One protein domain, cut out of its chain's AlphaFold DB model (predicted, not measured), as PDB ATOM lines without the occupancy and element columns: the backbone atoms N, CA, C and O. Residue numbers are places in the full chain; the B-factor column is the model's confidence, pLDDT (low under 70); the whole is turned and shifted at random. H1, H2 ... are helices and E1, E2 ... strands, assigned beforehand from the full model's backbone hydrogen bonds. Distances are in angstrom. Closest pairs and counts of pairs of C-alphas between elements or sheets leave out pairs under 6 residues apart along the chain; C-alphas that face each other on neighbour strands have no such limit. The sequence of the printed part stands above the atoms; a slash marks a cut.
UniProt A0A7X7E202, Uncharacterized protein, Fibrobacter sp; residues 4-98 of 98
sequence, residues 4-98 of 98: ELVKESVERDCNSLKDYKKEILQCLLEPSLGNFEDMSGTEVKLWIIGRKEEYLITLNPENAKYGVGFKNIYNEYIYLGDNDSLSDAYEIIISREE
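Overview. This is residues 4 to 98 of the 98 residues of an uncharacterized protein of Fibrobacter sp (UniProt A0A7X7E202). A small closed barrel of five strands, E1 to E5, makes the body of the domain, with three helices outside its wall. H3 lies along E3 and E4, H1 passes slantwise over E2, and H2 packs on E2 near Gly 50, next to the bend of E2 at residue 49, and is joined to H1 as a short helical hairpin. The printed part has 95 residues, with elements in the order H1, H2, E1, E2, E3, E4, E5, H3; the class is mixed, helices and strands. Round the ring the neighbours are antiparallel except E5 and E1, which are parallel. The whole is compact, with a radius of gyration of the C-alphas of 12.3 A and spans of 34 by 33 by 21 A.

Along the chain. E1, residues 28 to 38, is 22.3 A long from C-alpha 28 at (35.492, 21.105, -28.484) to C-alpha 38, and bends by 92 degrees at residue 31. E2, residues 43 to 52, is 22.5 A long and bends by 80 degrees at residue 49. E3 is residues 55 to 60, 15.9 A; E4 is residues 65 to 71, 19.6 A; E5 is residues 77 to 83, 17.3 A. H1, residues 4 to 16, begins at C-alpha 4 (23.420, 26.877, -22.750) and is 18.8 A long. H2 is residues 21 to 27, 10.1 A. H3, residues 86 to 94, is 12.8 A long and ends at C-alpha 94 (45.361, 23.739, -39.824).

Arrangement. E1 to E5 form a meander, each strand the antiparallel neighbour of the one before, and each successive two are a hairpin. N 34 and O 46 join E1 and E2 within hydrogen-bond range at 2.9 A, N 57 and O 50 join E2 and E3 at 2.9 A, N 58 and O 67 join E3 and E4 at 2.9 A, and N 80 and O 68 join E4 and E5 at 2.8 A. The barrel is closed by E5 and E1, parallel, with N 79 and O 37 at 2.8 A. H3 is on the barrel at a height over the sheet of 8.1 A, over E3 and E4, along the strands at 19 degrees to E4 on the local plane; its closest C-alphas to E4 are those of Ala 89 and Gly 67, 5.4 A. H1 is on it at 9.8 A, over E2, slantwise at 50 degrees on the local plane; the C-alphas of Val 10 and Ile 49, their closest, are 7.8 A apart. H2 is on it over none of the strands, its Cys 27 and Gly 50 C-alphas, the closest to E2, 5.1 A apart. H1, with residue 14 alone, and H2 only just touch, with 3 pairs of C-alphas within 8 A, the closest Cys 14 and Lys 21 at 6.8 A; they run opposite ways at a shallow tilt of 34 degrees, only just short of steep. In H1, H2 and H3 every O i to N i+4 pair is within hydrogen-bond range.

Size, cuts and confidence. The C-alphas farthest apart, those of Lys 18 and Tyr 74, are 36.4 A apart. The printed part has no cut, and the links between elements are tight. The mean pLDDT of the printed part is 93.4; residue 98, the chain's last, is under 70.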
ATOM      1  N   GLU A   4      24.233  27.949 -22.152       90.75
ATOM      2  CA  GLU A   4      23.420  26.877 -22.750       90.75
ATOM      3  C   GLU A   4      23.113  27.170 -24.225       90.75
ATOM      4  O   GLU A   4      23.320  26.317 -25.080       90.75
ATOM      5  N   LEU A   5      22.748  28.414 -24.555       90.94
ATOM      6  CA  LEU A   5      22.464  28.821 -25.937       90.94
ATOM      7  C   LEU A   5      23.702  28.720 -26.840       90.94
ATOM      8  O   LEU A   5      23.589  28.377 -28.014       90.94
ATOM      9  N   VAL A   6      24.891  28.997 -26.292       93.38
ATOM     10  CA  VAL A   6      26.164  28.794 -27.005       93.38
ATOM     11  C   VAL A   6      26.337  27.319 -27.342       93.38
ATOM     12  O   VAL A   6      26.628  26.997 -28.489       93.38
ATOM     13  N   LYS A   7      26.132  26.425 -26.366       92.94
ATOM     14  CA  LYS A   7      26.253  24.977 -26.577       92.94
ATOM     15  C   LYS A   7      25.303  24.495 -27.660       92.94
ATOM     16  O   LYS A   7      25.752  23.857 -28.601       92.94
ATOM     17  N   GLU A   8      24.027  24.859 -27.571       92.75
ATOM     18  CA  GLU A   8      23.023  24.464 -28.564       92.75
ATOM     19  C   GLU A   8      23.374  24.964 -29.972       92.75
ATOM     20  O   GLU A   8      23.167  24.250 -30.956       92.75
ATOM     21  N   SER A   9      23.917  26.182 -30.087       92.69
ATOM     22  CA  SER A   9      24.377  26.721 -31.370       92.69
ATOM     23  C   SER A   9      25.554  25.921 -31.922       92.69
ATOM     24  O   SER A   9      25.507  25.474 -33.065       92.69
ATOM     25  N   VAL A  10      26.579  25.684 -31.100       93.50
ATOM     26  CA  VAL A  10      27.774  24.930 -31.503       93.50
ATOM     27  C   VAL A  10      27.416  23.489 -31.863       93.50
ATOM     28  O   VAL A  10      27.908  22.972 -32.861       93.50
ATOM     29  N   GLU A  11      26.525  22.838 -31.114       93.69
ATOM     30  CA  GLU A  11      26.038  21.490 -31.426       93.69
ATOM     31  C   GLU A  11      25.287  21.443 -32.758       93.69
ATOM     32  O   GLU A  11      25.482  20.519 -33.554       93.69
ATOM     33  N   ARG A  12      24.443  22.442 -33.038       93.00
ATOM     34  CA  ARG A  12      23.747  22.557 -34.326       93.00
ATOM     35  C   ARG A  12      24.740  22.684 -35.477       93.00
ATOM     36  O   ARG A  12      24.600  21.966 -36.468       93.00
ATOM     37  N   ASP A  13      25.747  23.534 -35.321       93.12
ATOM     38  CA  ASP A  13      26.755  23.768 -36.353       93.12
ATOM     39  C   ASP A  13      27.660  22.541 -36.530       93.12
ATOM     40  O   ASP A  13      27.920  22.114 -37.650       93.12
ATOM     41  N   CYS A  14      28.025  21.849 -35.448       93.19
ATOM     42  CA  CYS A  14      28.757  20.580 -35.520       93.19
ATOM     43  C   CYS A  14      27.983  19.482 -36.262       93.19
ATOM     44  O   CYS A  14      28.568  18.607 -36.911       93.19
ATOM     45  N   ASN A  15      26.652  19.497 -36.170       92.00
ATOM     46  CA  ASN A  15      25.809  18.545 -36.880       92.00
ATOM     47  C   ASN A  15      25.727  18.827 -38.383       92.00
ATOM     48  O   ASN A  15      25.538  17.873 -39.142       92.00
ATOM     49  N   SER A  16      25.914  20.079 -38.811       91.12
ATOM     50  CA  SER A  16      25.908  20.482 -40.221       91.12
ATOM     51  C   SER A  16      27.282  20.392 -40.904       91.12
ATOM     52  O   SER A  16      27.340  20.467 -42.134       91.12
ATOM     53  N   LEU A  17      28.362  20.164 -40.142       92.50
ATOM     54  CA  LEU A  17      29.715  19.965 -40.674       92.50
ATOM     55  C   LEU A  17      29.774  18.802 -41.672       92.50
ATOM     56  O   LEU A  17      29.344  17.679 -41.379       92.50
ATOM     57  N   LYS A  18      30.371  19.076 -42.835       87.56
ATOM     58  CA  LYS A  18      30.679  18.082 -43.875       87.56
ATOM     59  C   LYS A  18      32.136  17.638 -43.802       87.56
ATOM     60  O   LYS A  18      32.400  16.439 -43.822       87.56
ATOM     61  N   ASP A  19      33.033  18.601 -43.631       85.81
ATOM     62  CA  ASP A  19      34.479  18.408 -43.575       85.81
ATOM     63  C   ASP A  19      34.993  18.594 -42.141       85.81
ATOM     64  O   ASP A  19      34.374  19.286 -41.330       85.81
ATOM     65  N   TYR A  20      36.089  17.909 -41.804       89.19
ATOM     66  CA  TYR A  20      36.774  17.974 -40.498       89.19
ATOM     67  C   TYR A  20      35.902  17.706 -39.260       89.19
ATOM     68  O   TYR A  20      36.288  18.017 -38.134       89.19
ATOM     69  N   LYS A  21      34.704  17.129 -39.430       93.25
ATOM     70  CA  LYS A  21      33.737  16.944 -38.337       93.25
ATOM     71  C   LYS A  21      34.340  16.195 -37.151       93.25
ATOM     72  O   LYS A  21      34.105  16.564 -36.005       93.25
ATOM     73  N   LYS A  22      35.087  15.121 -37.410       94.00
ATOM     74  CA  LYS A  22      35.655  14.286 -36.346       94.00
ATOM     75  C   LYS A  22      36.725  15.051 -35.570       94.00
ATOM     76  O   LYS A  22      36.768  14.963 -34.348       94.00
ATOM     77  N   GLU A  23      37.558  15.789 -36.281       94.62
ATOM     78  CA  GLU A  23      38.665  16.575 -35.767       94.62
ATOM     79  C   GLU A  23      38.155  17.769 -34.952       94.62
ATOM     80  O   GLU A  23      38.576  17.967 -33.813       94.62
ATOM     81  N   ILE A  24      37.167  18.500 -35.475       95.19
ATOM     82  CA  ILE A  24      36.520  19.616 -34.777       95.19
ATOM     83  C   ILE A  24      35.875  19.132 -33.475       95.19
ATOM     84  O   ILE A  24      36.096  19.736 -32.427       95.19
ATOM     85  N   LEU A  25      35.144  18.009 -33.502       95.25
ATOM     86  CA  LEU A  25      34.527  17.434 -32.299       95.25
ATOM     87  C   LEU A  25      35.553  17.075 -31.211       95.25
ATOM     88  O   LEU A  25      35.232  17.165 -30.029       95.25
ATOM     89  N   GLN A  26      36.778  16.690 -31.582       95.62
ATOM     90  CA  GLN A  26      37.860  16.411 -30.626       95.62
ATOM     91  C   GLN A  26      38.462  17.680 -30.013       95.62
ATOM     92  O   GLN A  26      39.064  17.610 -28.942       95.62
ATOM     93  N   CYS A  27      38.297  18.823 -30.675       95.69
ATOM     94  CA  CYS A  27      38.791  20.113 -30.209       95.69
ATOM     95  C   CYS A  27      37.797  20.827 -29.285       95.69
ATOM     96  O   CYS A  27      38.184  21.790 -28.624       95.69
ATOM     97  N   LEU A  28      36.526  20.413 -29.252       96.38
ATOM     98  CA  LEU A  28      35.492  21.105 -28.484       96.38
ATOM     99  C   LEU A  28      35.776  21.090 -26.981       96.38
ATOM    100  O   LEU A  28      36.199  20.092 -26.396       96.38
ATOM    101  N   LEU A  29      35.480  22.220 -26.351       95.56
ATOM    102  CA  LEU A  29      35.584  22.440 -24.920       95.56
ATOM    103  C   LEU A  29      34.228  22.848 -24.355       95.56
ATOM    104  O   LEU A  29      33.325  23.290 -25.063       95.56
ATOM    105  N   GLU A  30      34.115  22.764 -23.034       95.06
ATOM    106  CA  GLU A  30      33.015  23.400 -22.323       95.06
ATOM    107  C   GLU A  30      33.074  24.928 -22.553       95.06
ATOM    108  O   GLU A  30      34.086  25.542 -22.188       95.06
ATOM    109  N   PRO A  31      32.020  25.569 -23.107       96.38
ATOM    110  CA  PRO A  31      32.096  26.977 -23.465       96.38
ATOM    111  C   PRO A  31      32.409  27.875 -22.272       96.38
ATOM    112  O   PRO A  31      31.804  27.764 -21.197       96.38
ATOM    113  N   SER A  32      33.343  28.797 -22.472       96.19
ATOM    114  CA  SER A  32      33.760  29.770 -21.462       96.19
ATOM    115  C   SER A  32      33.978  31.141 -22.089       96.19
ATOM    116  O   SER A  32      34.305  31.244 -23.265       96.19
ATOM    117  N   LEU A  33      33.764  32.210 -21.323       96.00
ATOM    118  CA  LEU A  33      34.012  33.568 -21.802       96.00
ATOM    119  C   LEU A  33      35.487  33.930 -21.624       96.00
ATOM    120  O   LEU A  33      36.035  33.763 -20.535       96.00
ATOM    121  N   GLY A  34      36.090  34.477 -22.675       94.88
ATOM    122  CA  GLY A  34      37.406  35.106 -22.644       94.88
ATOM    123  C   GLY A  34      37.320  36.566 -23.085       94.88
ATOM    124  O   GLY A  34      36.501  36.917 -23.936       94.88
ATOM    125  N   ASN A  35      38.160  37.413 -22.494       96.19
ATOM    126  CA  ASN A  35      38.412  38.758 -23.004       96.19
ATOM    127  C   ASN A  35      39.659  38.675 -23.880       96.19
ATOM    128  O   ASN A  35      40.701  38.233 -23.394       96.19
ATOM    129  N   PHE A  36      39.519  39.039 -25.146       97.25
ATOM    130  CA  PHE A  36      40.573  39.007 -26.146       97.25
ATOM    131  C   PHE A  36      40.935  40.425 -26.558       97.25
ATOM    132  O   PHE A  36      40.065  41.288 -26.577       97.25
ATOM    133  N   GLU A  37      42.180  40.645 -26.951       96.88
ATOM    134  CA  GLU A  37      42.591  41.844 -27.675       96.88
ATOM    135  C   GLU A  37      42.688  41.518 -29.171       96.88
ATOM    136  O   GLU A  37      43.305  40.520 -29.550       96.88
ATOM    137  N   ASP A  38      42.049  42.315 -30.025       94.00
ATOM    138  CA  ASP A  38      42.193  42.192 -31.476       94.00
ATOM    139  C   ASP A  38      43.471  42.876 -31.996       94.00
ATOM    140  O   ASP A  38      44.182  43.575 -31.278       94.00
ATOM    141  N   MET A  39      43.764  42.718 -33.288       89.19
ATOM    142  CA  MET A  39      44.957  43.318 -33.912       89.19
ATOM    143  C   MET A  39      44.956  44.861 -33.929       89.19
ATOM    144  O   MET A  39      45.970  45.464 -34.283       89.19
ATOM    145  N   SER A  40      43.839  45.501 -33.572       92.94
ATOM    146  CA  SER A  40      43.718  46.955 -33.434       92.94
ATOM    147  C   SER A  40      43.893  47.425 -31.983       92.94
ATOM    148  O   SER A  40      43.815  48.628 -31.732       92.94
ATOM    149  N   GLY A  41      44.117  46.510 -31.031       92.38
ATOM    150  CA  GLY A  41      44.178  46.810 -29.599       92.38
ATOM    151  C   GLY A  41      42.800  46.962 -28.944       92.38
ATOM    152  O   GLY A  41      42.692  47.559 -27.874       92.38
ATOM    153  N   THR A  42      41.730  46.492 -29.591       94.00
ATOM    154  CA  THR A  42      40.370  46.562 -29.045       94.00
ATOM    155  C   THR A  42      40.072  45.315 -28.229       94.00
ATOM    156  O   THR A  42      40.254  44.194 -28.703       94.00
ATOM    157  N   GLU A  43      39.551  45.502 -27.015       94.69
ATOM    158  CA  GLU A  43      39.042  44.391 -26.216       94.69
ATOM    159  C   GLU A  43      37.715  43.869 -26.784       94.69
ATOM    160  O   GLU A  43      36.732  44.603 -26.908       94.69
ATOM    161  N   VAL A  44      37.666  42.570 -27.071       94.19
ATOM    162  CA  VAL A  44      36.487  41.854 -27.557       94.19
ATOM    163  C   VAL A  44      36.193  40.684 -26.624       94.19
ATOM    164  O   VAL A  44      37.068  39.888 -26.280       94.19
ATOM    165  N   LYS A  45      34.936  40.555 -26.196       95.12
ATOM    166  CA  LYS A  45      34.499  39.440 -25.349       95.12
ATOM    167  C   LYS A  45      33.938  38.319 -26.215       95.12
ATOM    168  O   LYS A  45      32.886  38.472 -26.829       95.12
ATOM    169  N   LEU A  46      34.611  37.174 -26.206       96.56
ATOM    170  CA  LEU A  46      34.293  36.035 -27.062       96.56
ATOM    171  C   LEU A  46      34.067  34.768 -26.238       96.56
ATOM    172  O   LEU A  46      34.625  34.598 -25.151       96.56
ATOM    173  N   TRP A  47      33.258  33.854 -26.768       97.62
ATOM    174  CA  TRP A  47      33.141  32.509 -26.215       97.62
ATOM    175  C   TRP A  47      34.253  31.634 -26.763       97.62
ATOM    176  O   TRP A  47      34.343  31.457 -27.966       97.62
ATOM    177  N   ILE A  48      35.060  31.043 -25.894       97.56
ATOM    178  CA  ILE A  48      35.982  29.962 -26.232       97.56
ATOM    179  C   ILE A  48      35.169  28.677 -26.267       97.56
ATOM    180  O   ILE A  48      34.583  28.297 -25.249       97.56
ATOM    181  N   ILE A  49      35.133  28.023 -27.424       97.50
ATOM    182  CA  ILE A  49      34.331  26.812 -27.654       97.50
ATOM    183  C   ILE A  49      35.179  25.596 -28.020       97.50
ATOM    184  O   ILE A  49      34.708  24.467 -27.937       97.50
ATOM    185  N   GLY A  50      36.433  25.810 -28.409       96.94
ATOM    186  CA  GLY A  50      37.332  24.734 -28.772       96.94
ATOM    187  C   GLY A  50      38.785  25.155 -28.686       96.94
ATOM    188  O   GLY A  50      39.106  26.342 -28.602       96.94
ATOM    189  N   ARG A  51      39.668  24.164 -28.686       96.38
ATOM    190  CA  ARG A  51      41.110  24.350 -28.664       96.38
ATOM    191  C   ARG A  51      41.795  23.280 -29.496       96.38
ATOM    192  O   ARG A  51      41.516  22.096 -29.332       96.38
ATOM    193  N   LYS A  52      42.757  23.716 -30.300       94.81
ATOM    194  CA  LYS A  52      43.708  22.866 -31.006       94.81
ATOM    195  C   LYS A  52      45.097  23.455 -30.803       94.81
ATOM    196  O   LYS A  52      45.354  24.580 -31.208       94.81
ATOM    197  N   GLU A  53      45.949  22.710 -30.103       91.88
ATOM    198  CA  GLU A  53      47.304  23.144 -29.723       91.88
ATOM    199  C   GLU A  53      47.304  24.478 -28.940       91.88
ATOM    200  O   GLU A  53      46.681  24.564 -27.868       91.88
ATOM    201  N   GLU A  54      48.003  25.513 -29.406       92.50
ATOM    202  CA  GLU A  54      47.943  26.876 -28.859       92.50
ATOM    203  C   GLU A  54      46.726  27.694 -29.316       92.50
ATOM    204  O   GLU A  54      46.393  28.695 -28.672       92.50
ATOM    205  N   TYR A  55      46.046  27.272 -30.384       96.50
ATOM    206  CA  TYR A  55      44.931  28.003 -30.970       96.50
ATOM    207  C   TYR A  55      43.602  27.676 -30.290       96.50
ATOM    208  O   TYR A  55      43.312  26.553 -29.868       96.50
ATOM    209  N   LEU A  56      42.762  28.697 -30.202       97.38
ATOM    210  CA  LEU A  56      41.415  28.666 -29.667       97.38
ATOM    211  C   LEU A  56      40.432  28.923 -30.798       97.38
ATOM    212  O   LEU A  56      40.633  29.825 -31.607       97.38
ATOM    213  N   ILE A  57      39.341  28.169 -30.794       97.56
ATOM    214  CA  ILE A  57      38.176  28.447 -31.623       97.56
ATOM    215  C   ILE A  57      37.213  29.261 -30.772       97.56
ATOM    216  O   ILE A  57      36.864  28.860 -29.651       97.56
ATOM    217  N   THR A  58      36.787  30.400 -31.302       97.50
ATOM    218  CA  THR A  58      35.883  31.314 -30.614       97.50
ATOM    219  C   THR A  58      34.552  31.464 -31.337       97.50
ATOM    220  O   THR A  58      34.473  31.259 -32.543       97.50
ATOM    221  N   LEU A  59      33.515  31.862 -30.604       97.12
ATOM    222  CA  LEU A  59      32.232  32.310 -31.137       97.12
ATOM    223  C   LEU A  59      31.948  33.724 -30.626       97.12
ATOM    224  O   LEU A  59      31.908  33.964 -29.412       97.12
ATOM    225  N   ASN A  60      31.717  34.647 -31.553       93.69
ATOM    226  CA  ASN A  60      31.200  35.969 -31.257       93.69
ATOM    227  C   ASN A  60      29.658  35.917 -31.240       93.69
ATOM    228  O   ASN A  60      29.024  35.688 -32.272       93.69
ATOM    229  N   PRO A  61      29.020  36.121 -30.074       85.44
ATOM    230  CA  PRO A  61      27.570  36.033 -29.952       85.44
ATOM    231  C   PRO A  61      26.827  37.206 -30.605       85.44
ATOM    232  O   PRO A  61      25.621  37.101 -30.814       85.44
ATOM    233  N   GLU A  62      27.496  38.330 -30.873       87.19
ATOM    234  CA  GLU A  62      26.853  39.545 -31.388       87.19
ATOM    235  C   GLU A  62      26.548  39.447 -32.881       87.19
ATOM    236  O   GLU A  62      25.534  39.960 -33.349       87.19
ATOM    237  N   ASN A  63      27.416  38.762 -33.623       88.88
ATOM    238  CA  ASN A  63      27.316  38.607 -35.071       88.88
ATOM    239  C   ASN A  63      27.248  37.135 -35.521       88.88
ATOM    240  O   ASN A  63      27.222  36.877 -36.721       88.88
ATOM    241  N   ALA A  64      27.199  36.195 -34.569       89.25
ATOM    242  CA  ALA A  64      27.188  34.750 -34.799       89.25
ATOM    243  C   ALA A  64      28.358  34.249 -35.665       89.25
ATOM    244  O   ALA A  64      28.227  33.244 -36.361       89.25
ATOM    245  N   LYS A  65      29.499  34.947 -35.627       94.69
ATOM    246  CA  LYS A  65      30.709  34.540 -36.340       94.69
ATOM    247  C   LYS A  65      31.614  33.699 -35.464       94.69
ATOM    248  O   LYS A  65      31.758  33.941 -34.263       94.69
ATOM    249  N   TYR A  66      32.246  32.722 -36.091       96.62
ATOM    250  CA  TYR A  66      33.325  31.973 -35.471       96.62
ATOM    251  C   TYR A  66      34.622  32.754 -35.594       96.62
ATOM    252  O   TYR A  66      34.695  33.745 -36.307       96.62
ATOM    253  N   GLY A  67      35.660  32.337 -34.893       96.69
ATOM    254  CA  GLY A  67      36.926  33.037 -34.932       96.69
ATOM    255  C   GLY A  67      38.064  32.189 -34.426       96.69
ATOM    256  O   GLY A  67      37.859  31.094 -33.893       96.69
ATOM    257  N   VAL A  68      39.267  32.720 -34.598       96.88
ATOM    258  CA  VAL A  68      40.481  32.102 -34.080       96.88
ATOM    259  C   VAL A  68      41.146  33.067 -33.122       96.88
ATOM    260  O   VAL A  68      41.297  34.253 -33.408       96.88
ATOM    261  N   GLY A  69      41.573  32.554 -31.983       96.75
ATOM    262  CA  GLY A  69      42.455  33.268 -31.078       96.75
ATOM    263  C   GLY A  69      43.567  32.365 -30.584       96.75
ATOM    264  O   GLY A  69      43.634  31.190 -30.930       96.75
ATOM    265  N   PHE A  70      44.446  32.900 -29.759       95.94
ATOM    266  CA  PHE A  70      45.449  32.114 -29.050       95.94
ATOM    267  C   PHE A  70      45.800  32.805 -27.738       95.94
ATOM    268  O   PHE A  70      45.426  33.955 -27.502       95.94
ATOM    269  N   LYS A  71      46.513  32.093 -26.868       94.38
ATOM    270  CA  LYS A  71      47.052  32.671 -25.639       94.38
ATOM    271  C   LYS A  71      48.535  32.964 -25.828       94.38
ATOM    272  O   LYS A  71      49.300  32.048 -26.121       94.38
ATOM    273  N   ASN A  72      48.943  34.220 -25.672       91.00
ATOM    274  CA  ASN A  72      50.346  34.604 -25.803       91.00
ATOM    275  C   ASN A  72      51.175  34.154 -24.575       91.00
ATOM    276  O   ASN A  72      50.648  33.663 -23.570       91.00
ATOM    277  N   ILE A  73      52.494  34.366 -24.634       92.69
ATOM    278  CA  ILE A  73      53.430  34.025 -23.545       92.69
ATOM    279  C   ILE A  73      53.178  34.802 -22.240       92.69
ATOM    280  O   ILE A  73      53.614  34.370 -21.175       92.69
ATOM    281  N   TYR A  74      52.456  35.922 -22.311       91.94
ATOM    282  CA  TYR A  74      52.073  36.762 -21.176       91.94
ATOM    283  C   TYR A  74      50.717  36.370 -20.573       91.94
ATOM    284  O   TYR A  74      50.249  37.022 -19.645       91.94
ATOM    285  N   ASN A  75      50.120  35.260 -21.022       88.62
ATOM    286  CA  ASN A  75      48.788  34.793 -20.634       88.62
ATOM    287  C   ASN A  75      47.620  35.682 -21.092       88.62
ATOM    288  O   ASN A  75      46.515  35.536 -20.564       88.62
ATOM    289  N   GLU A  76      47.826  36.526 -22.094       93.00
ATOM    290  CA  GLU A  76      46.774  37.341 -22.697       93.00
ATOM    291  C   GLU A  76      46.175  36.608 -23.895       93.00
ATOM    292  O   GLU A  76      46.875  35.896 -24.624       93.00
ATOM    293  N   TYR A  77      44.867  36.756 -24.085       96.69
ATOM    294  CA  TYR A  77      44.191  36.198 -25.245       96.69
ATOM    295  C   TYR A  77      44.233  37.193 -26.399       96.69
ATOM    296  O   TYR A  77      43.802  38.333 -26.254       96.69
ATOM    297  N   ILE A  78      44.721  36.739 -27.547       97.06
ATOM    298  CA  ILE A  78      44.817  37.533 -28.769       97.06
ATOM    299  C   ILE A  78      43.827  36.982 -29.785       97.06
ATOM    300  O   ILE A  78      43.765  35.766 -29.992       97.06
ATOM    301  N   TYR A  79      43.046  37.867 -30.401       96.75
ATOM    302  CA  TYR A  79      42.065  37.530 -31.420       96.75
ATOM    303  C   TYR A  79      42.606  37.773 -32.827       96.75
ATOM    304  O   TYR A  79      43.052  38.870 -33.159       96.75
ATOM    305  N   LEU A  80      42.551  36.739 -33.667       94.75
ATOM    306  CA  LEU A  80      43.065  36.768 -35.037       94.75
ATOM    307  C   LEU A  80      42.007  37.179 -36.065       94.75
ATOM    308  O   LEU A  80      42.377  37.580 -37.168       94.75
ATOM    309  N   GLY A  81      40.722  37.092 -35.716       93.38
ATOM    310  CA  GLY A  81      39.628  37.580 -36.549       93.38
ATOM    311  C   GLY A  81      38.457  36.613 -36.700       93.38
ATOM    312  O   GLY A  81      38.533  35.431 -36.349       93.38
ATOM    313  N   ASP A  82      37.376  37.177 -37.239       94.19
ATOM    314  CA  ASP A  82      36.114  36.496 -37.511       94.19
ATOM    315  C   ASP A  82      36.195  35.617 -38.772       94.19
ATOM    316  O   ASP A  82      36.860  35.949 -39.750       94.19
ATOM    317  N   ASN A  83      35.425  34.536 -38.760       93.50
ATOM    318  CA  ASN A  83      35.212  33.576 -39.830       93.50
ATOM    319  C   ASN A  83      33.713  33.249 -39.916       93.50
ATOM    320  O   ASN A  83      32.985  33.326 -38.921       93.50
ATOM    321  N   ASP A  84      33.238  32.898 -41.109       92.25
ATOM    322  CA  ASP A  84      31.802  32.747 -41.358       92.25
ATOM    323  C   ASP A  84      31.233  31.431 -40.804       92.25
ATOM    324  O   ASP A  84      30.042  31.359 -40.496       92.25
ATOM    325  N   SER A  85      32.070  30.410 -40.606       93.19
ATOM    326  CA  SER A  85      31.655  29.127 -40.040       93.19
ATOM    327  C   SER A  85      32.697  28.490 -39.118       93.19
ATOM    328  O   SER A  85      33.874  28.856 -39.094       93.19
ATOM    329  N   LEU A  86      32.244  27.490 -38.356       94.44
ATOM    330  CA  LEU A  86      33.097  26.674 -37.493       94.44
ATOM    331  C   LEU A  86      34.170  25.914 -38.292       94.44
ATOM    332  O   LEU A  86      35.301  25.794 -37.821       94.44
ATOM    333  N   SER A  87      33.835  25.423 -39.490       94.75
ATOM    334  CA  SER A  87      34.809  24.782 -40.379       94.75
ATOM    335  C   SER A  87      35.863  25.771 -40.855       94.75
ATOM    336  O   SER A  87      37.040  25.448 -40.768       94.75
ATOM    337  N   ASP A  88      35.474  26.987 -41.250       94.94
ATOM    338  CA  ASP A  88      36.427  27.999 -41.730       94.94
ATOM    339  C   ASP A  88      37.428  28.372 -40.628       94.94
ATOM    340  O   ASP A  88      38.635  28.415 -40.854       94.94
ATOM    341  N   ALA A  89      36.946  28.571 -39.395       95.88
ATOM    342  CA  ALA A  89      37.820  28.835 -38.255       95.88
ATOM    343  C   ALA A  89      38.810  27.680 -38.006       95.88
ATOM    344  O   ALA A  89      39.971  27.922 -37.682       95.88
ATOM    345  N   TYR A  90      38.374  26.429 -38.180       95.38
ATOM    346  CA  TYR A  90      39.250  25.264 -38.058       95.38
ATOM    347  C   TYR A  90      40.269  25.172 -39.207       95.38
ATOM    348  O   TYR A  90      41.439  24.887 -38.960       95.38
ATOM    349  N   GLU A  91      39.862  25.471 -40.443       94.62
ATOM    350  CA  GLU A  91      40.743  25.519 -41.619       94.62
ATOM    351  C   GLU A  91      41.873  26.546 -41.458       94.62
ATOM    352  O   GLU A  91      43.031  26.275 -41.785       94.62
ATOM    353  N   ILE A  92      41.572  27.709 -40.872       94.19
ATOM    354  CA  ILE A  92      42.590  28.715 -40.537       94.19
ATOM    355  C   ILE A  92      43.613  28.184 -39.525       94.19
ATOM    356  O   ILE A  92      44.773  28.589 -39.573       94.19
ATOM    357  N   ILE A  93      43.222  27.292 -38.612       94.44
ATOM    358  CA  ILE A  93      44.162  26.690 -37.659       94.44
ATOM    359  C   ILE A  93      45.090  25.714 -38.386       94.44
ATOM    360  O   ILE A  93      46.304  25.857 -38.287       94.44
ATOM    361  N   ILE A  94      44.542  24.766 -39.153       93.62
ATOM    362  CA  ILE A  94      45.361  23.739 -39.824       93.62
ATOM    363  C   ILE A  94      46.269  24.313 -40.916       93.62
ATOM    364  O   ILE A  94      47.397  23.863 -41.066       93.62
ATOM    365  N   SER A  95      45.835  25.357 -41.628       91.44
ATOM    366  CA  SER A  95      46.666  26.027 -42.644       91.44
ATOM    367  C   SER A  95      47.858  26.792 -42.064       91.44
ATOM    368  O   SER A  95      48.755  27.181 -42.806       91.44
ATOM    369  N   ARG A  96      47.880  27.041 -40.749       86.81
ATOM    370  CA  ARG A  96      49.026  27.641 -40.047       86.81
ATOM    371  C   ARG A  96      50.028  26.598 -39.552       86.81
ATOM    372  O   ARG A  96      51.121  26.986 -39.147       86.81
ATOM    373  N   GLU A  97      49.647  25.321 -39.556       77.50
ATOM    374  CA  GLU A  97      50.510  24.193 -39.189       77.50
ATOM    375  C   GLU A  97      51.319  23.658 -40.394       77.50
ATOM    376  O   GLU A  97      52.314  22.961 -40.183       77.50
ATOM    377  N   GLU A  98      50.908  23.970 -41.632       62.62
ATOM    378  CA  GLU A  98      51.578  23.594 -42.897       62.62
ATOM    379  C   GLU A  98      52.696  24.565 -43.316       62.62
ATOM    380  O   GLU A  98      53.746  24.069 -43.795       62.62
TER     381      GLU A  98